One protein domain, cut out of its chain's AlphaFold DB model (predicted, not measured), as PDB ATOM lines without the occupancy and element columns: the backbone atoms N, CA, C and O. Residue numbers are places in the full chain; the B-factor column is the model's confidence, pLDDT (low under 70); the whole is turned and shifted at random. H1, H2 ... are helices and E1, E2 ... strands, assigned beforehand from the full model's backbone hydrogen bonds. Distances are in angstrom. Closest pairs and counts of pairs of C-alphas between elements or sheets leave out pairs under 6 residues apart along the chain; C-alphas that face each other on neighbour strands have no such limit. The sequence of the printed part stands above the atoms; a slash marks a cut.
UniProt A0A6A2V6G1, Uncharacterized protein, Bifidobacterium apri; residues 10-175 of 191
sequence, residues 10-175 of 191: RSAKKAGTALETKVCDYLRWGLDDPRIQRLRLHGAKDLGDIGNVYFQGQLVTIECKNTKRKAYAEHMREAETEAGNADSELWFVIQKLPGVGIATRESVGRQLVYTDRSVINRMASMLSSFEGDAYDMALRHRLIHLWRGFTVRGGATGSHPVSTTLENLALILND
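This is residues 10 to 175 of the 191 residues of an uncharacterized protein of Bifidobacterium apri (UniProt A0A6A2V6G1). A strongly twisted sheet of four strands makes the core, with H2 over one face and H1, H4 and H6 over the other, three layers with helices on both faces. H1 reaches past the sheet at its first residues, and away from it the helical hairpin of H4 and H5 runs outward to its turn, where residues 129 to 134 stick out. The printed part has 166 residues, with six named helices and four named strands in the order H1 E1 H2 E2 H3 E3 H4 H5 E4 H6; the sheet is mixed, in the order E1 E2 E3 E4, and the class is mixed, helices and strands. It is compact, with a radius of gyration of the C-alphas of 15.4 A and spans of 53 by 39 by 35 A.

Start at H1, residues 10 to 30, which is on the sheet; its closest C-alphas to E1, residues 58 to 65, are those of Glu 20 and Cys 64, 6.0 A. E1, H2, residues 72 to 85, and E2, residues 90 to 95, make a strand-helix-strand unit, two parallel strands with a helix between, with a right-handed crossover. E1 and E2 stand at 20 degrees, with N 61 and O 90 within hydrogen-bond range at 2.8 A. H2 is on the opposite face from H1, at a height over the sheet of 7.9 A; the closest C-alphas of H2 and E2, Ala 83 and Trp 91, are 6.1 A apart. H3, residues 105 to 109, is not on the sheet; residues 22 to 26 of H1 touch it, closest at the C-alphas of Tyr 26 and Arg 105, 6.6 A. E3, residues 112 to 116, is antiparallel to E2, with N 93 and O 114 at 2.9 A, and to E4, residues 161 to 165, with N 113 and O 164 at 2.9 A. H4, residues 117 to 126, and H5, residues 134 to 145, form a hairpin at a shallow tilt of 14 degrees; their closest C-alphas, Ala 124 and Arg 140, are 5.4 A apart. H6, residues 166 to 173, touches H3, closest at the C-alphas of Gly 109 and Glu 167, 4.3 A. In all six helices every O i to N i+4 pair is within hydrogen-bond range.

Find C-alpha 10 at (106.320, 159.610, 126.058); from there H1 runs 30.0 A to C-alpha 30. E1 measures 22.9 A, H2 19.9 A, E2 16.7 A and H5 16.5 A. H6 ends at C-alpha 173, (132.563, 151.013, 144.261).

The C-alphas of Arg 10 and Glu 131 are the two farthest apart, 53.0 A. The printed part has no cut; the links H1 to E1 and H5 to E4 are long. Mean pLDDT of the printed part is 92.7, and residues 42 to 43 and 129 to 133 are under 70.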
ATOM      1  N   ARG A  10     105.161 158.855 126.566       89.62
ATOM      2  CA  ARG A  10     106.320 159.610 126.058       89.62
ATOM      3  C   ARG A  10     107.073 160.333 127.177       89.62
ATOM      4  O   ARG A  10     108.292 160.231 127.254       89.62
ATOM      5  N   SER A  11     106.359 161.026 128.063       89.12
ATOM      6  CA  SER A  11     106.955 161.689 129.229       89.12
ATOM      7  C   SER A  11     107.523 160.685 130.233       89.12
ATOM      8  O   SER A  11     108.534 160.968 130.873       89.12
ATOM      9  N   ALA A  12     106.922 159.492 130.335       88.88
ATOM     10  CA  ALA A  12     107.456 158.408 131.146       88.88
ATOM     11  C   ALA A  12     108.823 157.935 130.644       88.88
ATOM     12  O   ALA A  12     109.782 157.960 131.413       88.88
ATOM     13  N   LYS A  13     108.921 157.631 129.343       91.06
ATOM     14  CA  LYS A  13     110.184 157.261 128.689       91.06
ATOM     15  C   LYS A  13     111.243 158.356 128.808       91.06
ATOM     16  O   LYS A  13     112.346 158.079 129.252       91.06
ATOM     17  N   LYS A  14     110.893 159.614 128.501       94.56
ATOM     18  CA  LYS A  14     111.828 160.751 128.609       94.56
ATOM     19  C   LYS A  14     112.396 160.895 130.023       94.56
ATOM     20  O   LYS A  14     113.579 161.168 130.182       94.56
ATOM     21  N   ALA A  15     111.560 160.720 131.044       95.00
ATOM     22  CA  ALA A  15     111.995 160.803 132.433       95.00
ATOM     23  C   ALA A  15     112.895 159.622 132.844       95.00
ATOM     24  O   ALA A  15     113.832 159.839 133.607       95.00
ATOM     25  N   GLY A  16     112.624 158.405 132.350       95.94
ATOM     26  CA  GLY A  16     113.511 157.243 132.521       95.94
ATOM     27  C   GLY A  16     114.891 157.512 131.926       95.94
ATOM     28  O   GLY A  16     115.859 157.638 132.666       95.94
ATOM     29  N   THR A  17     114.928 157.841 130.635       96.62
ATOM     30  CA  THR A  17     116.156 158.196 129.908       96.62
ATOM     31  C   THR A  17     116.950 159.322 130.578       96.62
ATOM     32  O   THR A  17     118.180 159.291 130.600       96.62
ATOM     33  N   ALA A  18     116.269 160.335 131.127       98.00
ATOM     34  CA  ALA A  18     116.928 161.415 131.856       98.00
ATOM     35  C   ALA A  18     117.568 160.937 133.170       98.00
ATOM     36  O   ALA A  18     118.658 161.393 133.500       98.00
ATOM     37  N   LEU A  19     116.914 160.028 133.905       98.44
ATOM     38  CA  LEU A  19     117.488 159.429 135.111       98.44
ATOM     39  C   LEU A  19     118.713 158.581 134.762       98.44
ATOM     40  O   LEU A  19     119.770 158.835 135.324       98.44
ATOM     41  N   GLU A  20     118.585 157.653 133.811       98.38
ATOM     42  CA  GLU A  20     119.687 156.789 133.357       98.38
ATOM     43  C   GLU A  20     120.906 157.620 132.937       98.38
ATOM     44  O   GLU A  20     122.034 157.330 133.316       98.38
ATOM     45  N   THR A  21     120.682 158.711 132.192       98.50
ATOM     46  CA  THR A  21     121.765 159.612 131.755       98.50
ATOM     47  C   THR A  21     122.455 160.249 132.951       98.50
ATOM     48  O   THR A  21     123.674 160.199 133.052       98.50
ATOM     49  N   LYS A  22     121.687 160.783 133.906       98.75
ATOM     50  CA  LYS A  22     122.260 161.429 135.088       98.75
ATOM     51  C   LYS A  22     122.983 160.457 136.015       98.75
ATOM     52  O   LYS A  22     123.997 160.838 136.584       98.75
ATOM     53  N   VAL A  23     122.498 159.226 136.145       98.81
ATOM     54  CA  VAL A  23     123.183 158.164 136.892       98.81
ATOM     55  C   VAL A  23     124.487 157.770 136.198       98.81
ATOM     56  O   VAL A  23     125.522 157.724 136.855       98.81
ATOM     57  N   CYS A  24     124.463 157.556 134.878       98.81
ATOM     58  CA  CYS A  24     125.658 157.251 134.091       98.81
ATOM     59  C   CYS A  24     126.728 158.339 134.236       98.81
ATOM     60  O   CYS A  24     127.885 158.030 134.503       98.81
ATOM     61  N   ASP A  25     126.341 159.608 134.079       98.69
ATOM     62  CA  ASP A  25     127.255 160.748 134.194       98.69
ATOM     63  C   ASP A  25     127.820 160.870 135.616       98.69
ATOM     64  O   ASP A  25     128.998 161.176 135.793       98.69
ATOM     65  N   TYR A  26     126.992 160.610 136.636       98.81
ATOM     66  CA  TYR A  26     127.421 160.625 138.032       98.81
ATOM     67  C   TYR A  26     128.435 159.522 138.331       98.81
ATOM     68  O   TYR A  26     129.427 159.801 138.989       98.81
ATOM     69  N   LEU A  27     128.216 158.296 137.844       98.75
ATOM     70  CA  LEU A  27     129.145 157.184 138.059       98.75
ATOM     71  C   LEU A  27     130.447 157.358 137.269       98.75
ATOM     72  O   LEU A  27     131.505 157.121 137.834       98.75
ATOM     73  N   ARG A  28     130.392 157.848 136.020       98.50
ATOM     74  CA  ARG A  28     131.596 158.224 135.251       98.50
ATOM     75  C   ARG A  28     132.475 159.200 136.013       98.50
ATOM     76  O   ARG A  28     133.670 158.987 136.126       98.50
ATOM     77  N   TRP A  29     131.864 160.272 136.516       98.25
ATOM     78  CA  TRP A  29     132.569 161.259 137.321       98.25
ATOM     79  C   TRP A  29     133.060 160.635 138.627       98.25
ATOM     80  O   TRP A  29     134.239 160.714 138.932       98.25
ATOM     81  N   GLY A  30     132.168 159.998 139.385       98.00
ATOM     82  CA  GLY A  30     132.454 159.535 140.736       98.00
ATOM     83  C   GLY A  30     133.539 158.464 140.800       98.00
ATOM     84  O   GLY A  30     134.325 158.483 141.738       98.00
ATOM     85  N   LEU A  31     133.585 157.580 139.802       97.69
ATOM     86  CA  LEU A  31     134.566 156.497 139.685       97.69
ATOM     87  C   LEU A  31     135.747 156.860 138.769       97.69
ATOM     88  O   LEU A  31     136.566 155.996 138.481       97.69
ATOM     89  N   ASP A  32     135.785 158.101 138.271       97.06
ATOM     90  CA  ASP A  32     136.762 158.598 137.293       97.06
ATOM     91  C   ASP A  32     136.987 157.637 136.103       97.06
ATOM     92  O   ASP A  32     138.097 157.440 135.613       97.06
ATOM     93  N   ASP A  33     135.905 156.998 135.636       97.25
ATOM     94  CA  ASP A  33     135.953 155.991 134.576       97.25
ATOM     95  C   ASP A  33     135.092 156.411 133.373       97.25
ATOM     96  O   ASP A  33     133.862 156.251 133.384       97.25
ATOM     97  N   PRO A  34     135.704 156.911 132.279       96.75
ATOM     98  CA  PRO A  34     134.967 157.339 131.093       96.75
ATOM     99  C   PRO A  34     134.339 156.171 130.313       96.75
ATOM    100  O   PRO A  34     133.490 156.408 129.448       96.75
ATOM    101  N   ARG A  35     134.722 154.916 130.597       97.62
ATOM    102  CA  ARG A  35     134.222 153.718 129.900       97.62
ATOM    103  C   ARG A  35     132.826 153.314 130.360       97.62
ATOM    104  O   ARG A  35     132.133 152.637 129.597       97.62
ATOM    105  N   ILE A  36     132.400 153.721 131.560       98.44
ATOM    106  CA  ILE A  36     131.022 153.528 132.046       98.44
ATOM    107  C   ILE A  36     130.066 154.090 131.001       98.44
ATOM    108  O   ILE A  36     130.334 155.146 130.438       98.44
ATOM    109  N   GLN A  37     128.973 153.406 130.683       97.50
ATOM    110  CA  GLN A  37     128.050 153.867 129.642       97.50
ATOM    111  C   GLN A  37     126.626 153.389 129.879       97.50
ATOM    112  O   GLN A  37     126.406 152.350 130.491       97.50
ATOM    113  N   ARG A  38     125.654 154.117 129.324       97.25
ATOM    114  CA  ARG A  38     124.293 153.595 129.202       97.25
ATOM    115  C   ARG A  38     124.275 152.461 128.199       97.25
ATOM    116  O   ARG A  38     124.705 152.639 127.055       97.25
ATOM    117  N   LEU A  39     123.732 151.334 128.620       93.50
ATOM    118  CA  LEU A  39     123.457 150.233 127.730       93.50
ATOM    119  C   LEU A  39     122.216 150.551 126.897       93.50
ATOM    120  O   LEU A  39     121.358 151.375 127.221       93.50
ATOM    121  N   ARG A  40     122.179 149.928 125.731       83.75
ATOM    122  CA  ARG A  40     120.971 149.770 124.932       83.75
ATOM    123  C   ARG A  40     120.721 148.274 124.870       83.75
ATOM    124  O   ARG A  40     121.680 147.517 125.001       83.75
ATOM    125  N   LEU A  41     119.480 147.874 124.606       73.69
ATOM    126  CA  LEU A  41     119.120 146.471 124.387       73.69
ATOM    127  C   LEU A  41     120.176 145.779 123.510       73.69
ATOM    128  O   LEU A  41     120.341 146.133 122.337       73.69
ATOM    129  N   HIS A  42     120.922 144.842 124.097       56.91
ATOM    130  CA  HIS A  42     121.970 144.105 123.403       56.91
ATOM    131  C   HIS A  42     121.383 142.776 122.922       56.91
ATOM    132  O   HIS A  42     121.430 141.751 123.597       56.91
ATOM    133  N   GLY A  43     120.749 142.811 121.750       65.62
ATOM    134  CA  GLY A  43     120.018 141.656 121.231       65.62
ATOM    135  C   GLY A  43     118.709 141.410 121.988       65.62
ATOM    136  O   GLY A  43     117.938 142.339 122.212       65.62
ATOM    137  N   ALA A  44     118.424 140.145 122.316       73.62
ATOM    138  CA  ALA A  44     117.143 139.724 122.899       73.62
ATOM    139  C   ALA A  44     117.110 139.726 124.437       73.62
ATOM    140  O   ALA A  44     116.033 139.562 125.012       73.62
ATOM    141  N   LYS A  45     118.265 139.867 125.097       82.88
ATOM    142  CA  LYS A  45     118.372 139.859 126.558       82.88
ATOM    143  C   LYS A  45     118.680 141.259 127.061       82.88
ATOM    144  O   LYS A  45     119.514 141.955 126.484       82.88
ATOM    145  N   ASP A  46     117.992 141.642 128.125       88.12
ATOM    146  CA  ASP A  46     118.312 142.858 128.856       88.12
ATOM    147  C   ASP A  46     119.468 142.578 129.825       88.12
ATOM    148  O   ASP A  46     119.489 141.525 130.473       88.12
ATOM    149  N   LEU A  47     120.442 143.486 129.850       93.50
ATOM    150  CA  LEU A  47     121.676 143.404 130.644       93.50
ATOM    151  C   LEU A  47     121.731 144.517 131.706       93.50
ATOM    152  O   LEU A  47     122.769 144.708 132.340       93.50
ATOM    153  N   GLY A  48     120.636 145.268 131.857       95.06
ATOM    154  CA  GLY A  48     120.530 146.453 132.699       95.06
ATOM    155  C   GLY A  48     120.795 147.754 131.944       95.06
ATOM    156  O   GLY A  48     121.135 147.778 130.758       95.06
ATOM    157  N   ASP A  49     120.665 148.867 132.660       97.31
ATOM    158  CA  ASP A  49     120.698 150.220 132.105       97.31
ATOM    159  C   ASP A  49     122.109 150.818 132.000       97.31
ATOM    160  O   ASP A  49     122.383 151.611 131.091       97.31
ATOM    161  N   ILE A  50     123.012 150.492 132.933       98.19
ATOM    162  CA  ILE A  50     124.375 151.048 133.003       98.19
ATOM    163  C   ILE A  50     125.403 149.914 132.974       98.19
ATOM    164  O   ILE A  50     125.345 149.000 133.787       98.19
ATOM    165  N   GLY A  51     126.367 150.003 132.057       95.94
ATOM    166  CA  GLY A  51     127.419 149.010 131.855       95.94
ATOM    167  C   GLY A  51     128.821 149.542 132.138       95.94
ATOM    168  O   GLY A  51     129.023 150.746 132.315       95.94
ATOM    169  N   ASN A  52     129.790 148.622 132.117       97.38
ATOM    170  CA  ASN A  52     131.202 148.844 132.450       97.38
ATOM    171  C   ASN A  52     131.431 149.375 133.878       97.38
ATOM    172  O   ASN A  52     132.376 150.119 134.115       97.38
ATOM    173  N   VAL A  53     130.568 148.997 134.824       98.50
ATOM    174  CA  VAL A  53     130.763 149.263 136.254       98.50
ATOM    175  C   VAL A  53     131.278 147.988 136.906       98.50
ATOM    176  O   VAL A  53     130.712 146.918 136.684       98.50
ATOM    177  N   TYR A  54     132.336 148.098 137.706       98.31
ATOM    178  CA  TYR A  54     132.981 146.951 138.336       98.31
ATOM    179  C   TYR A  54     133.219 147.198 139.821       98.31
ATOM    180  O   TYR A  54     133.425 148.330 140.248       98.31
ATOM    181  N   PHE A  55     133.228 146.118 140.593       96.94
ATOM    182  CA  PHE A  55     133.689 146.102 141.973       96.94
ATOM    183  C   PHE A  55     134.651 144.934 142.139       96.94
ATOM    184  O   PHE A  55     134.273 143.793 141.881       96.94
ATOM    185  N   GLN A  56     135.900 145.211 142.527       93.62
ATOM    186  CA  GLN A  56     136.930 144.176 142.703       93.62
ATOM    187  C   GLN A  56     137.049 143.243 141.472       93.62
ATOM    188  O   GLN A  56     137.127 142.021 141.576       93.62
ATOM    189  N   GLY A  57     136.982 143.835 140.270       95.06
ATOM    190  CA  GLY A  57     137.039 143.132 138.981       95.06
ATOM    191  C   GLY A  57     135.760 142.394 138.562       95.06
ATOM    192  O   GLY A  57     135.699 141.895 137.441       95.06
ATOM    193  N   GLN A  58     134.732 142.338 139.411       97.19
ATOM    194  CA  GLN A  58     133.441 141.719 139.098       97.19
ATOM    195  C   GLN A  58     132.474 142.742 138.515       97.19
ATOM    196  O   GLN A  58     132.407 143.875 138.992       97.19
ATOM    197  N   LEU A  59     131.734 142.347 137.477       97.75
ATOM    198  CA  LEU A  59     130.739 143.208 136.842       97.75
ATOM    199  C   LEU A  59     129.636 143.574 137.847       97.75
ATOM    200  O   LEU A  59     129.266 142.765 138.696       97.75
ATOM    201  N   VAL A  60     129.124 144.799 137.745       98.50
ATOM    202  CA  VAL A  60     127.987 145.298 138.520       98.50
ATOM    203  C   VAL A  60     126.856 145.657 137.565       98.50
ATOM    204  O   VAL A  60     126.987 146.562 136.744       98.50
ATOM    205  N   THR A  61     125.724 144.968 137.702       98.19
ATOM    206  CA  THR A  61     124.501 145.242 136.938       98.19
ATOM    207  C   THR A  61     123.683 146.335 137.622       98.19
ATOM    208  O   THR A  61     123.452 146.296 138.832       98.19
ATOM    209  N   ILE A  62     123.246 147.338 136.864       98.62
ATOM    210  CA  ILE A  62     122.524 148.490 137.407       98.62
ATOM    211  C   ILE A  62     121.256 148.727 136.608       98.62
ATOM    212  O   ILE A  62     121.326 148.988 135.412       98.62
ATOM    213  N   GLU A  63     120.133 148.761 137.317       98.25
ATOM    214  CA  GLU A  63     118.814 149.020 136.748       98.25
ATOM    215  C   GLU A  63     118.217 150.325 137.299       98.25
ATOM    216  O   GLU A  63     118.199 150.554 138.514       98.25
ATOM    217  N   CYS A  64     117.719 151.218 136.439       98.25
ATOM    218  CA  CYS A  64     117.241 152.551 136.817       98.25
ATOM    219  C   CYS A  64     115.712 152.675 136.749       98.25
ATOM    220  O   CYS A  64     115.075 152.655 135.698       98.25
ATOM    221  N   LYS A  65     115.071 152.999 137.879       97.69
ATOM    222  CA  LYS A  65     113.604 153.138 137.951       97.69
ATOM    223  C   LYS A  65     113.153 154.574 138.208       97.69
ATOM    224  O   LYS A  65     113.208 155.088 139.326       97.69
ATOM    225  N   ASN A  66     112.569 155.231 137.199       97.00
ATOM    226  CA  ASN A  66     111.892 156.529 137.372       97.00
ATOM    227  C   ASN A  66     110.386 156.381 137.658       97.00
ATOM    228  O   ASN A  66     109.505 156.713 136.846       97.00
ATOM    229  N   THR A  67     110.083 155.888 138.857       93.12
ATOM    230  CA  THR A  67     108.716 155.687 139.340       93.12
ATOM    231  C   THR A  67     108.570 156.094 140.801       93.12
ATOM    232  O   THR A  67     109.501 155.987 141.591       93.12
ATOM    233  N   LYS A  68     107.368 156.544 141.176       87.38
ATOM    234  CA  LYS A  68     106.991 156.780 142.582       87.38
ATOM    235  C   LYS A  68     106.414 155.523 143.245       87.38
ATOM    236  O   LYS A  68     106.125 155.539 144.438       87.38
ATOM    237  N   ARG A  69     106.168 154.460 142.469       88.31
ATOM    238  CA  ARG A  69     105.597 153.208 142.973       88.31
ATOM    239  C   ARG A  69     106.639 152.475 143.815       88.31
ATOM    240  O   ARG A  69     107.790 152.354 143.403       88.31
ATOM    241  N   LYS A  70     106.211 151.948 144.961       87.94
ATOM    242  CA  LYS A  70     107.016 151.089 145.842       87.94
ATOM    243  C   LYS A  70     107.004 149.634 145.353       87.94
ATOM    244  O   LYS A  70     106.692 148.726 146.116       87.94
ATOM    245  N   ALA A  71     107.268 149.422 144.064       92.50
ATOM    246  CA  ALA A  71     107.268 148.103 143.422       92.50
ATOM    247  C   ALA A  71     108.629 147.400 143.585       92.50
ATOM    248  O   ALA A  71     109.171 146.829 142.648       92.50
ATOM    249  N   TYR A  72     109.205 147.467 144.790       94.62
ATOM    250  CA  TYR A  72     110.589 147.059 145.040       94.62
ATOM    251  C   TYR A  72     110.839 145.584 144.706       94.62
ATOM    252  O   TYR A  72     111.828 145.284 144.057       94.62
ATOM    253  N   ALA A  73     109.911 144.682 145.053       93.94
ATOM    254  CA  ALA A  73     110.033 143.256 144.732       93.94
ATOM    255  C   ALA A  73     110.022 142.968 143.225       93.94
ATOM    256  O   ALA A  73     110.611 141.991 142.785       93.94
ATOM    257  N   GLU A  74     109.295 143.763 142.439       95.06
ATOM    258  CA  GLU A  74     109.275 143.639 140.979       95.06
ATOM    259  C   GLU A  74     110.598 144.129 140.400       95.06
ATOM    260  O   GLU A  74     111.262 143.378 139.699       95.06
ATOM    261  N   HIS A  75     111.025 145.330 140.792       96.12
ATOM    262  CA  HIS A  75     112.274 145.909 140.310       96.12
ATOM    263  C   HIS A  75     113.510 145.077 140.704       96.12
ATOM    264  O   HIS A  75     114.443 144.977 139.922       96.12
ATOM    265  N   MET A  76     113.534 144.487 141.906       96.44
ATOM    266  CA  MET A  76     114.637 143.618 142.341       96.44
ATOM    267  C   MET A  76     114.705 142.333 141.515       96.44
ATOM    268  O   MET A  76     115.789 141.943 141.114       96.44
ATOM    269  N   ARG A  77     113.558 141.703 141.220       95.62
ATOM    270  CA  ARG A  77     113.516 140.499 140.369       95.62
ATOM    271  C   ARG A  77     114.002 140.779 138.950       95.62
ATOM    272  O   ARG A  77     114.649 139.928 138.350       95.62
ATOM    273  N   GLU A  78     113.665 141.948 138.416       95.56
ATOM    274  CA  GLU A  78     114.130 142.399 137.103       95.56
ATOM    275  C   GLU A  78     115.652 142.579 137.097       95.56
ATOM    276  O   GLU A  78     116.325 141.911 136.319       95.56
ATOM    277  N   ALA A  79     116.195 143.338 138.055       96.69
ATOM    278  CA  ALA A  79     117.639 143.539 138.181       96.69
ATOM    279  C   ALA A  79     118.414 142.228 138.421       96.69
ATOM    280  O   ALA A  79     119.485 142.035 137.857       96.69
ATOM    281  N   GLU A  80     117.876 141.304 139.220       96.81
ATOM    282  CA  GLU A  80     118.465 139.973 139.427       96.81
ATOM    283  C   GLU A  80     118.453 139.134 138.136       96.81
ATOM    284  O   GLU A  80     119.425 138.446 137.828       96.81
ATOM    285  N   THR A  81     117.380 139.221 137.343       96.12
ATOM    286  CA  THR A  81     117.280 138.529 136.046       96.12
ATOM    287  C   THR A  81     118.291 139.080 135.042       96.12
ATOM    288  O   THR A  81     118.952 138.313 134.344       96.12
ATOM    289  N   GLU A  82     118.426 140.402 134.970       95.81
ATOM    290  CA  GLU A  82     119.408 141.081 134.117       95.81
ATOM    291  C   GLU A  82     120.838 140.741 134.526       95.81
ATOM    292  O   GLU A  82     121.670 140.456 133.669       95.81
ATOM    293  N   ALA A  83     121.104 140.673 135.830       96.38
ATOM    294  CA  ALA A  83     122.398 140.256 136.347       96.38
ATOM    295  C   ALA A  83     122.729 138.817 135.936       96.38
ATOM    296  O   ALA A  83     123.829 138.553 135.459       96.38
ATOM    297  N   GLY A  84     121.747 137.909 135.998       96.06
ATOM    298  CA  GLY A  84     121.882 136.554 135.464       96.06
ATOM    299  C   GLY A  84     122.115 136.507 133.948       96.06
ATOM    300  O   GLY A  84     122.832 135.635 133.470       96.06
ATOM    301  N   ASN A  85     121.561 137.445 133.174       95.06
ATOM    302  CA  ASN A  85     121.853 137.554 131.738       95.06
ATOM    303  C   ASN A  85     123.260 138.095 131.451       95.06
ATOM    304  O   ASN A  85     123.804 137.803 130.387       95.06
ATOM    305  N   ALA A  86     123.803 138.899 132.365       93.06
ATOM    306  CA  ALA A  86     125.121 139.518 132.277       93.06
ATOM    307  C   ALA A  86     126.231 138.696 132.960       93.06
ATOM    308  O   ALA A  86     127.354 139.187 133.064       93.06
ATOM    309  N   ASP A  87     125.923 137.485 133.446       94.75
ATOM    310  CA  ASP A  87     126.820 136.644 134.255       94.75
ATOM    311  C   ASP A  87     127.414 137.401 135.466       94.75
ATOM    312  O   ASP A  87     128.586 137.269 135.817       94.75
ATOM    313  N   SER A  88     126.582 138.227 136.108       96.00
ATOM    314  CA  SER A  88     126.931 139.103 137.224       96.00
ATOM    315  C   SER A  88     126.238 138.667 138.514       96.00
ATOM    316  O   SER A  88     125.021 138.514 138.567       96.00
ATOM    317  N   GLU A  89     126.995 138.552 139.604       97.00
ATOM    318  CA  GLU A  89     126.437 138.317 140.946       97.00
ATOM    319  C   GLU A  89     126.100 139.622 141.683       97.00
ATOM    320  O   GLU A  89     125.436 139.605 142.722       97.00
ATOM    321  N   LEU A  90     126.586 140.759 141.176       98.56
ATOM    322  CA  LEU A  90     126.394 142.066 141.787       98.56
ATOM    323  C   LEU A  90     125.333 142.835 141.013       98.56
ATOM    324  O   LEU A  90     125.476 143.071 139.811       98.56
ATOM    325  N   TRP A  91     124.269 143.243 141.699       98.50
ATOM    326  CA  TRP A  91     123.184 143.980 141.069       98.50
ATOM    327  C   TRP A  91     122.529 144.985 142.005       98.50
ATOM    328  O   TRP A  91     122.399 144.755 143.212       98.50
ATOM    329  N   PHE A  92     122.100 146.111 141.438       98.81
ATOM    330  CA  PHE A  92     121.471 147.203 142.172       98.81
ATOM    331  C   PHE A  92     120.346 147.838 141.373       98.81
ATOM    332  O   PHE A  92     120.468 148.071 140.174       98.81
ATOM    333  N   VAL A  93     119.287 148.226 142.079       98.75
ATOM    334  CA  VAL A  93     118.284 149.133 141.530       98.75
ATOM    335  C   VAL A  93     118.546 150.545 142.029       98.75
ATOM    336  O   VAL A  93     118.627 150.779 143.237       98.75
ATOM    337  N   ILE A  94     118.598 151.501 141.105       98.75
ATOM    338  CA  ILE A  94     118.663 152.933 141.385       98.75
ATOM    339  C   ILE A  94     117.301 153.547 141.071       98.75
ATOM    340  O   ILE A  94     116.908 153.729 139.918       98.75
ATOM    341  N   GLN A  95     116.549 153.900 142.107       98.50
ATOM    342  CA  GLN A  95     115.225 154.487 141.962       98.50
ATOM    343  C   GLN A  95     115.244 155.999 142.186       98.50
ATOM    344  O   GLN A  95     115.810 156.521 143.151       98.50
ATOM    345  N   LYS A  96     114.507 156.711 141.328       98.06
ATOM    346  CA  LYS A  96     114.220 158.133 141.510       98.06
ATOM    347  C   LYS A  96     113.544 158.365 142.865       98.06
ATOM    348  O   LYS A  96     112.361 158.062 143.034       98.06
ATOM    349  N   LEU A  97     114.254 159.000 143.792       96.88
ATOM    350  CA  LEU A  97     113.725 159.353 145.104       96.88
ATOM    351  C   LEU A  97     112.729 160.525 144.970       96.88
ATOM    352  O   LEU A  97     113.090 161.570 144.404       96.88
ATOM    353  N   PRO A  98     111.466 160.386 145.429       94.50
ATOM    354  CA  PRO A  98     110.493 161.474 145.391       94.50
ATOM    355  C   PRO A  98     110.963 162.696 146.189       94.50
ATOM    356  O   PRO A  98     111.508 162.559 147.275       94.50
ATOM    357  N   GLY A  99     110.740 163.895 145.646       95.31
ATOM    358  CA  GLY A  99     111.128 165.156 146.294       95.31
ATOM    359  C   GLY A  99     112.602 165.540 146.131       95.31
ATOM    360  O   GLY A  99     112.969 166.654 146.475       95.31
ATOM    361  N   VAL A 100     113.435 164.674 145.550       97.38
ATOM    362  CA  VAL A 100     114.832 165.001 145.229       97.38
ATOM    363  C   VAL A 100     114.952 165.333 143.741       97.38
ATOM    364  O   VAL A 100     114.274 164.720 142.919       97.38
ATOM    365  N   GLY A 101     115.785 166.303 143.361       97.50
ATOM    366  CA  GLY A 101     116.075 166.610 141.952       97.50
ATOM    367  C   GLY A 101     116.993 165.575 141.288       97.50
ATOM    368  O   GLY A 101     117.340 164.571 141.903       97.50
ATOM    369  N   ILE A 102     117.353 165.819 140.026       98.12
ATOM    370  CA  ILE A 102     118.462 165.159 139.293       98.12
ATOM    371  C   ILE A 102     119.280 166.194 138.496       98.12
ATOM    372  O   ILE A 102     119.929 165.868 137.505       98.12
ATOM    373  N   ALA A 103     119.156 167.474 138.861       97.31
ATOM    374  CA  ALA A 103     119.782 168.580 138.144       97.31
ATOM    375  C   ALA A 103     121.257 168.744 138.533       97.31
ATOM    376  O   ALA A 103     122.078 169.044 137.672       97.31
ATOM    377  N   THR A 104     121.583 168.508 139.807       98.19
ATOM    378  CA  THR A 104     122.934 168.654 140.366       98.19
ATOM    379  C   THR A 104     123.504 167.307 140.799       98.19
ATOM    380  O   THR A 104     122.738 166.369 141.056       98.19
ATOM    381  N   ARG A 105     124.832 167.210 140.930       97.69
ATOM    382  CA  ARG A 105     125.515 165.985 141.375       97.69
ATOM    383  C   ARG A 105     125.047 165.551 142.761       97.69
ATOM    384  O   ARG A 105     124.714 164.388 142.943       97.69
ATOM    385  N   GLU A 106     124.896 166.488 143.690       97.94
ATOM    386  CA  GLU A 106     124.416 166.235 145.055       97.94
ATOM    387  C   GLU A 106     122.997 165.654 145.019       97.94
ATOM    388  O   GLU A 106     122.668 164.701 145.725       97.94
ATOM    389  N   SER A 107     122.133 166.195 144.152       98.38
ATOM    390  CA  SER A 107     120.779 165.667 143.998       98.38
ATOM    391  C   SER A 107     120.773 164.259 143.398       98.38
ATOM    392  O   SER A 107     119.968 163.431 143.817       98.38
ATOM    393  N   VAL A 108     121.684 163.949 142.471       98.75
ATOM    394  CA  VAL A 108     121.814 162.612 141.875       98.75
ATOM    395  C   VAL A 108     122.394 161.611 142.883       98.75
ATOM    396  O   VAL A 108     121.818 160.542 143.056       98.75
ATOM    397  N   GLY A 109     123.427 161.978 143.643       98.69
ATOM    398  CA  GLY A 109     124.006 161.134 144.696       98.69
ATOM    399  C   GLY A 109     122.991 160.719 145.769       98.69
ATOM    400  O   GLY A 109     123.060 159.623 146.315       98.69
ATOM    401  N   ARG A 110     121.961 161.537 146.007       98.75
ATOM    402  CA  ARG A 110     120.866 161.244 146.947       98.75
ATOM    403  C   ARG A 110     119.789 160.286 146.422       98.75
ATOM    404  O   ARG A 110     118.822 160.038 147.144       98.75
ATOM    405  N   GLN A 111     119.874 159.794 145.180       98.75
ATOM    406  CA  GLN A 111     118.893 158.818 144.688       98.75
ATOM    407  C   GLN A 111     118.942 157.525 145.510       98.75
ATOM    408  O   GLN A 111     119.967 157.177 146.093       98.75
ATOM    409  N   LEU A 112     117.799 156.840 145.578       98.56
ATOM    410  CA  LEU A 112     117.650 155.625 146.365       98.56
ATOM    411  C   LEU A 112     118.315 154.462 145.631       98.56
ATOM    412  O   LEU A 112     117.994 154.219 144.472       98.56
ATOM    413  N   VAL A 113     119.157 153.717 146.334       98.81
ATOM    414  CA  VAL A 113     119.722 152.450 145.869       98.81
ATOM    415  C   VAL A 113     119.187 151.332 146.741       98.81
ATOM    416  O   VAL A 113     119.126 151.487 147.961       98.81
ATOM    417  N   TYR A 114     118.811 150.205 146.145       98.56
ATOM    418  CA  TYR A 114     118.500 148.996 146.900       98.56
ATOM    419  C   TYR A 114     118.873 147.718 146.152       98.56
ATOM    420  O   TYR A 114     118.966 147.692 144.927       98.56
ATOM    421  N   THR A 115     119.093 146.667 146.935       98.44
ATOM    422  CA  THR A 115     119.434 145.309 146.495       98.44
ATOM    423  C   THR A 115     119.046 144.309 147.597       98.44
ATOM    424  O   THR A 115     118.375 144.685 148.568       98.44
ATOM    425  N   ASP A 116     119.442 143.046 147.468       97.00
ATOM    426  CA  ASP A 116     119.320 142.032 148.514       97.00
ATOM    427  C   ASP A 116     120.573 141.968 149.411       97.00
ATOM    428  O   ASP A 116     121.698 142.237 148.983       97.00
ATOM    429  N   ARG A 117     120.405 141.599 150.686       97.06
ATOM    430  CA  ARG A 117     121.519 141.402 151.625       97.06
ATOM    431  C   ARG A 117     122.537 140.381 151.110       97.06
ATOM    432  O   ARG A 117     123.715 140.529 151.437       97.06
ATOM    433  N   SER A 118     122.121 139.381 150.332       96.56
ATOM    434  CA  SER A 118     123.028 138.398 149.727       96.56
ATOM    435  C   SER A 118     124.096 139.056 148.842       96.56
ATOM    436  O   SER A 118     125.272 138.717 148.970       96.56
ATOM    437  N   VAL A 119     123.725 140.069 148.051       98.00
ATOM    438  CA  VAL A 119     124.647 140.856 147.212       98.00
ATOM    439  C   VAL A 119     125.667 141.595 148.077       98.00
ATOM    440  O   VAL A 119     126.865 141.568 147.806       98.00
ATOM    441  N   ILE A 120     125.220 142.195 149.184       97.81
ATOM    442  CA  ILE A 120     126.115 142.906 150.110       97.81
ATOM    443  C   ILE A 120     127.087 141.945 150.797       97.81
ATOM    444  O   ILE A 120     128.266 142.260 150.952       97.81
ATOM    445  N   ASN A 121     126.620 140.756 151.179       95.56
ATOM    446  CA  ASN A 121     127.479 139.715 151.739       95.56
ATOM    447  C   ASN A 121     128.510 139.229 150.711       95.56
ATOM    448  O   ASN A 121     129.661 138.986 151.071       95.56
ATOM    449  N   ARG A 122     128.117 139.138 149.434       96.06
ATOM    450  CA  ARG A 122     129.015 138.790 148.334       96.06
ATOM    451  C   ARG A 122     130.096 139.855 148.137       96.06
ATOM    452  O   ARG A 122     131.273 139.504 148.174       96.06
ATOM    453  N   MET A 123     129.744 141.141 148.077       96.00
ATOM    454  CA  MET A 123     130.737 142.229 148.042       96.00
ATOM    455  C   MET A 123     131.683 142.198 149.251       96.00
ATOM    456  O   MET A 123     132.897 142.292 149.100       96.00
ATOM    457  N   ALA A 124     131.142 142.006 150.456       93.88
ATOM    458  CA  ALA A 124     131.934 141.908 151.680       93.88
ATOM    459  C   ALA A 124     132.945 140.747 151.646       93.88
ATOM    460  O   ALA A 124     134.021 140.869 152.225       93.88
ATOM    461  N   SER A 125     132.609 139.635 150.981       91.75
ATOM    462  CA  SER A 125     133.528 138.503 150.809       91.75
ATOM    463  C   SER A 125     134.671 138.793 149.831       91.75
ATOM    464  O   SER A 125     135.768 138.287 150.037       91.75
ATOM    465  N   MET A 126     134.455 139.648 148.821       91.31
ATOM    466  CA  MET A 126     135.494 140.021 147.845       91.31
ATOM    467  C   MET A 126     136.623 140.825 148.494       91.31
ATOM    468  O   MET A 126     137.790 140.602 148.185       91.31
ATOM    469  N   LEU A 127     136.280 141.675 149.464       86.75
ATOM    470  CA  LEU A 127     137.238 142.427 150.282       86.75
ATOM    471  C   LEU A 127     138.039 141.549 151.261       86.75
ATOM    472  O   LEU A 127     138.861 142.070 151.989       86.75
ATOM    473  N   SER A 128     137.774 140.239 151.348       70.56
ATOM    474  CA  SER A 128     138.421 139.331 152.315       70.56
ATOM    475  C   SER A 128     139.406 138.353 151.658       70.56
ATOM    476  O   SER A 128     139.704 137.306 152.231       70.56
ATOM    477  N   SER A 129     139.860 138.639 150.434       60.47
ATOM    478  CA  SER A 129     140.521 137.640 149.575       60.47
ATOM    479  C   SER A 129     142.034 137.497 149.795       60.47
ATOM    480  O   SER A 129     142.622 136.551 149.277       60.47
ATOM    481  N   PHE A 130     142.662 138.372 150.584       51.97
ATOM    482  CA  PHE A 130     144.068 138.256 150.973       51.97
ATOM    483  C   PHE A 130     144.201 138.554 152.472       51.97
ATOM    484  O   PHE A 130     143.498 139.399 153.006       51.97
ATOM    485  N   GLU A 131     145.013 137.757 153.161       56.03
ATOM    486  CA  GLU A 131     145.232 137.714 154.614       56.03
ATOM    487  C   GLU A 131     144.871 138.986 155.414       56.03
ATOM    488  O   GLU A 131     145.675 139.896 155.547       56.03
ATOM    489  N   GLY A 132     143.688 138.983 156.039       56.12
ATOM    490  CA  GLY A 132     143.469 139.415 157.427       56.12
ATOM    491  C   GLY A 132     143.967 140.790 157.891       56.12
ATOM    492  O   GLY A 132     144.111 140.962 159.103       56.12
ATOM    493  N   ASP A 133     144.218 141.758 157.009       68.69
ATOM    494  CA  ASP A 133     144.627 143.094 157.435       68.69
ATOM    495  C   ASP A 133     143.440 143.827 158.095       68.69
ATOM    496  O   ASP A 133     142.278 143.735 157.679       68.69
ATOM    497  N   ALA A 134     143.726 144.577 159.159       75.31
ATOM    498  CA  ALA A 134     142.764 145.419 159.858       75.31
ATOM    499  C   ALA A 134     142.070 146.413 158.907       75.31
ATOM    500  O   ALA A 134     140.920 146.793 159.149       75.31
ATOM    501  N   TYR A 135     142.747 146.801 157.820       76.81
ATOM    502  CA  TYR A 135     142.191 147.641 156.763       76.81
ATOM    503  C   TYR A 135     140.985 146.991 156.067       76.81
ATOM    504  O   TYR A 135     139.898 147.577 156.053       76.81
ATOM    505  N   ASP A 136     141.121 145.751 155.594       80.44
ATOM    506  CA  ASP A 136     140.049 145.016 154.911       80.44
ATOM    507  C   ASP A 136     138.857 144.766 155.841       80.44
ATOM    508  O   ASP A 136     137.691 144.921 155.456       80.44
ATOM    509  N   MET A 137     139.134 144.476 157.116       82.38
ATOM    510  CA  MET A 137     138.095 144.354 158.139       82.38
ATOM    511  C   MET A 137     137.325 145.670 158.333       82.38
ATOM    512  O   MET A 137     136.092 145.660 158.430       82.38
ATOM    513  N   ALA A 138     138.022 146.810 158.362       86.69
ATOM    514  CA  ALA A 138     137.404 148.124 158.501       86.69
ATOM    515  C   ALA A 138     136.561 148.497 157.272       86.69
ATOM    516  O   ALA A 138     135.430 148.972 157.433       86.69
ATOM    517  N   LEU A 139     137.056 148.235 156.057       88.00
ATOM    518  CA  LEU A 139     136.302 148.449 154.819       88.00
ATOM    519  C   LEU A 139     135.047 147.581 154.774       88.00
ATOM    520  O   LEU A 139     133.956 148.084 154.499       88.00
ATOM    521  N   ARG A 140     135.166 146.298 155.126       89.19
ATOM    522  CA  ARG A 140     134.031 145.374 155.218       89.19
ATOM    523  C   ARG A 140     132.990 145.854 156.224       89.19
ATOM    524  O   ARG A 140     131.793 145.866 155.924       89.19
ATOM    525  N   HIS A 141     133.432 146.270 157.408       89.88
ATOM    526  CA  HIS A 141     132.547 146.805 158.435       89.88
ATOM    527  C   HIS A 141     131.828 148.057 157.924       89.88
ATOM    528  O   HIS A 141     130.601 148.139 158.010       89.88
ATOM    529  N   ARG A 142     132.561 149.002 157.320       93.62
ATOM    530  CA  ARG A 142     131.992 150.221 156.738       93.62
ATOM    531  C   ARG A 142     130.982 149.908 155.634       93.62
ATOM    532  O   ARG A 142     129.881 150.453 155.671       93.62
ATOM    533  N   LEU A 143     131.313 148.995 154.719       94.31
ATOM    534  CA  LEU A 143     130.430 148.528 153.648       94.31
ATOM    535  C   LEU A 143     129.104 148.053 154.222       94.31
ATOM    536  O   LEU A 143     128.067 148.583 153.842       94.31
ATOM    537  N   ILE A 144     129.119 147.129 155.185       94.12
ATOM    538  CA  ILE A 144     127.895 146.561 155.768       94.12
ATOM    539  C   ILE A 144     127.029 147.642 156.437       94.12
ATOM    540  O   ILE A 144     125.802 147.611 156.297       94.12
ATOM    541  N   HIS A 145     127.649 148.615 157.116       94.31
ATOM    542  CA  HIS A 145     126.955 149.653 157.887       94.31
ATOM    543  C   HIS A 145     126.259 150.722 157.040       94.31
ATOM    544  O   HIS A 145     125.326 151.368 157.524       94.31
ATOM    545  N   LEU A 146     126.651 150.903 155.775       96.94
ATOM    546  CA  LEU A 146     125.974 151.844 154.876       96.94
ATOM    547  C   LEU A 146     124.609 151.342 154.381       96.94
ATOM    548  O   LEU A 146     123.852 152.126 153.802       96.94
ATOM    549  N   TRP A 147     124.268 150.073 154.624       98.00
ATOM    550  CA  TRP A 147     123.051 149.438 154.123       98.00
ATOM    551  C   TRP A 147     122.000 149.236 155.211       98.00
ATOM    552  O   TRP A 147     122.168 148.437 156.136       98.00
ATOM    553  N   ARG A 148     120.848 149.890 155.048       97.44
ATOM    554  CA  ARG A 148     119.702 149.776 155.961       97.44
ATOM    555  C   ARG A 148     118.686 148.770 155.434       97.44
ATOM    556  O   ARG A 148     118.227 148.902 154.301       97.44
ATOM    557  N   GLY A 149     118.320 147.790 156.260       96.06
ATOM    558  CA  GLY A 149     117.258 146.835 155.934       96.06
ATOM    559  C   GLY A 149     115.883 147.502 155.862       96.06
ATOM    560  O   GLY A 149     115.613 148.446 156.606       96.06
ATOM    561  N   PHE A 150     115.012 147.014 154.980       92.50
ATOM    562  CA  PHE A 150     113.625 147.469 154.894       92.50
ATOM    563  C   PHE A 150     112.678 146.352 154.441       92.50
ATOM    564  O   PHE A 150     113.077 145.398 153.778       92.50
ATOM    565  N   THR A 151     111.397 146.479 154.791       87.50
ATOM    566  CA  THR A 151     110.380 145.480 154.441       87.50
ATOM    567  C   THR A 151     109.789 145.756 153.065       87.50
ATOM    568  O   THR A 151     109.333 146.867 152.775       87.50
ATOM    569  N   VAL A 152     109.715 144.714 152.240       85.19
ATOM    570  CA  VAL A 152     109.057 144.750 150.933       85.19
ATOM    571  C   VAL A 152     107.804 143.885 150.964       85.19
ATOM    572  O   VAL A 152     107.831 142.721 151.355       85.19
ATOM    573  N   ARG A 153     106.680 144.453 150.522       83.25
ATOM    574  CA  ARG A 153     105.439 143.693 150.352       83.25
ATOM    575  C   ARG A 153     105.545 142.818 149.103       83.25
ATOM    576  O   ARG A 153     105.845 143.335 148.032       83.25
ATOM    577  N   GLY A 154     105.241 141.527 149.240       78.81
ATOM    578  CA  GLY A 154     105.294 140.575 148.124       78.81
ATOM    579  C   GLY A 154     106.716 140.239 147.665       78.81
ATOM    580  O   GLY A 154     106.894 139.846 146.516       78.81
ATOM    581  N   GLY A 155     107.719 140.438 148.529       73.56
ATOM    582  CA  GLY A 155     109.063 139.914 148.301       73.56
ATOM    583  C   GLY A 155     109.074 138.385 148.347       73.56
ATOM    584  O   GLY A 155     108.218 137.774 148.992       73.56
ATOM    585  N   ALA A 156     110.036 137.777 147.655       74.25
ATOM    586  CA  ALA A 156     110.258 136.341 147.732       74.25
ATOM    587  C   ALA A 156     110.619 135.925 149.168       74.25
ATOM    588  O   ALA A 156     111.246 136.680 149.917       74.25
ATOM    589  N   THR A 157     110.227 134.713 149.555       75.19
ATOM    590  CA  THR A 157     110.629 134.112 150.832       75.19
ATOM    591  C   THR A 157     112.153 134.047 150.918       75.19
ATOM    592  O   THR A 157     112.782 133.499 150.019       75.19
ATOM    593  N   GLY A 158     112.741 134.595 151.985       81.06
ATOM    594  CA  GLY A 158     114.198 134.629 152.179       81.06
ATOM    595  C   GLY A 158     114.912 135.842 151.573       81.06
ATOM    596  O   GLY A 158     116.102 136.006 151.820       81.06
ATOM    597  N   SER A 159     114.212 136.723 150.846       86.12
ATOM    598  CA  SER A 159     114.793 138.012 150.455       86.12
ATOM    599  C   SER A 159     114.923 138.930 151.671       86.12
ATOM    600  O   SER A 159     113.997 139.066 152.481       86.12
ATOM    601  N   HIS A 160     116.064 139.605 151.767       95.19
ATOM    602  CA  HIS A 160     116.385 140.572 152.807       95.19
ATOM    603  C   HIS A 160     116.769 141.914 152.166       95.19
ATOM    604  O   HIS A 160     117.956 142.229 152.066       95.19
ATOM    605  N   PRO A 161     115.784 142.726 151.738       96.50
ATOM    606  CA  PRO A 161     116.041 143.971 151.028       96.50
ATOM    607  C   PRO A 161     116.786 144.986 151.887       96.50
ATOM    608  O   PRO A 161     116.470 145.214 153.061       96.50
ATOM    609  N   VAL A 162     117.764 145.637 151.270       98.12
ATOM    610  CA  VAL A 162     118.604 146.655 151.897       98.12
ATOM    611  C   VAL A 162     118.747 147.856 150.986       98.12
ATOM    612  O   VAL A 162     118.687 147.732 149.768       98.12
ATOM    613  N   SER A 163     118.916 149.034 151.576       98.50
ATOM    614  CA  SER A 163     118.963 150.288 150.831       98.50
ATOM    615  C   SER A 163     120.018 151.257 151.341       98.50
ATOM    616  O   SER A 163     120.412 151.217 152.510       98.50
ATOM    617  N   THR A 164     120.456 152.131 150.440       98.69
ATOM    618  CA  THR A 164     121.379 153.238 150.696       98.69
ATOM    619  C   THR A 164     121.193 154.341 149.638       98.69
ATOM    620  O   THR A 164     120.163 154.379 148.958       98.69
ATOM    621  N   THR A 165     122.138 155.275 149.521       98.81
ATOM    622  CA  THR A 165     122.154 156.327 148.489       98.81
ATOM    623  C   THR A 165     123.096 155.982 147.333       98.81
ATOM    624  O   THR A 165     124.001 155.163 147.484       98.81
ATOM    625  N   LEU A 166     122.922 156.627 146.177       98.88
ATOM    626  CA  LEU A 166     123.844 156.466 145.046       98.88
ATOM    627  C   LEU A 166     125.266 156.923 145.391       98.88
ATOM    628  O   LEU A 166     126.224 156.287 144.975       98.88
ATOM    629  N   GLU A 167     125.405 157.966 146.202       98.75
ATOM    630  CA  GLU A 167     126.692 158.416 146.738       98.75
ATOM    631  C   GLU A 167     127.385 157.323 147.559       98.75
ATOM    632  O   GLU A 167     128.557 157.040 147.341       98.75
ATOM    633  N   ASN A 168     126.658 156.653 148.458       98.69
ATOM    634  CA  ASN A 168     127.219 155.564 149.252       98.69
ATOM    635  C   ASN A 168     127.605 154.361 148.389       98.69
ATOM    636  O   ASN A 168     128.651 153.767 148.629       98.69
ATOM    637  N   LEU A 169     126.788 154.007 147.389       98.75
ATOM    638  CA  LEU A 169     127.157 152.963 146.432       98.75
ATOM    639  C   LEU A 169     128.429 153.358 145.673       98.75
ATOM    640  O   LEU A 169     129.354 152.561 145.617       98.75
ATOM    641  N   ALA A 170     128.502 154.577 145.135       98.56
ATOM    642  CA  ALA A 170     129.677 155.053 144.413       98.56
ATOM    643  C   ALA A 170     130.930 155.048 145.299       98.56
ATOM    644  O   ALA A 170     131.975 154.597 144.851       98.56
ATOM    645  N   LEU A 171     130.820 155.461 146.569       98.00
ATOM    646  CA  LEU A 171     131.925 155.362 147.525       98.00
ATOM    647  C   LEU A 171     132.369 153.913 147.709       98.00
ATOM    648  O   LEU A 171     133.559 153.651 147.666       98.00
ATOM    649  N   ILE A 172     131.442 152.968 147.882       97.44
ATOM    650  CA  ILE A 172     131.786 151.543 147.998       97.44
ATOM    651  C   ILE A 172     132.495 151.045 146.731       97.44
ATOM    652  O   ILE A 172     133.494 150.343 146.836       97.44
ATOM    653  N   LEU A 173     131.983 151.403 145.550       97.50
ATOM    654  CA  LEU A 173     132.563 151.013 144.261       97.50
ATOM    655  C   LEU A 173     133.952 151.627 144.023       97.50
ATOM    656  O   LEU A 173     134.737 151.054 143.279       97.50
ATOM    657  N   ASN A 174     134.247 152.754 144.670       95.75
ATOM    658  CA  ASN A 174     135.524 153.461 144.605       95.75
ATOM    659  C   ASN A 174     136.443 153.144 145.799       95.75
ATOM    660  O   ASN A 174     137.206 154.005 146.230       95.75
ATOM    661  N   ASP A 175     136.296 151.974 146.430       91.69
ATOM    662  CA  ASP A 175     137.075 151.557 147.611       91.69
ATOM    663  C   ASP A 175     137.078 152.590 148.757       91.69
ATOM    664  O   ASP A 175     138.024 152.748 149.528       91.69
TER     665      ASP A 175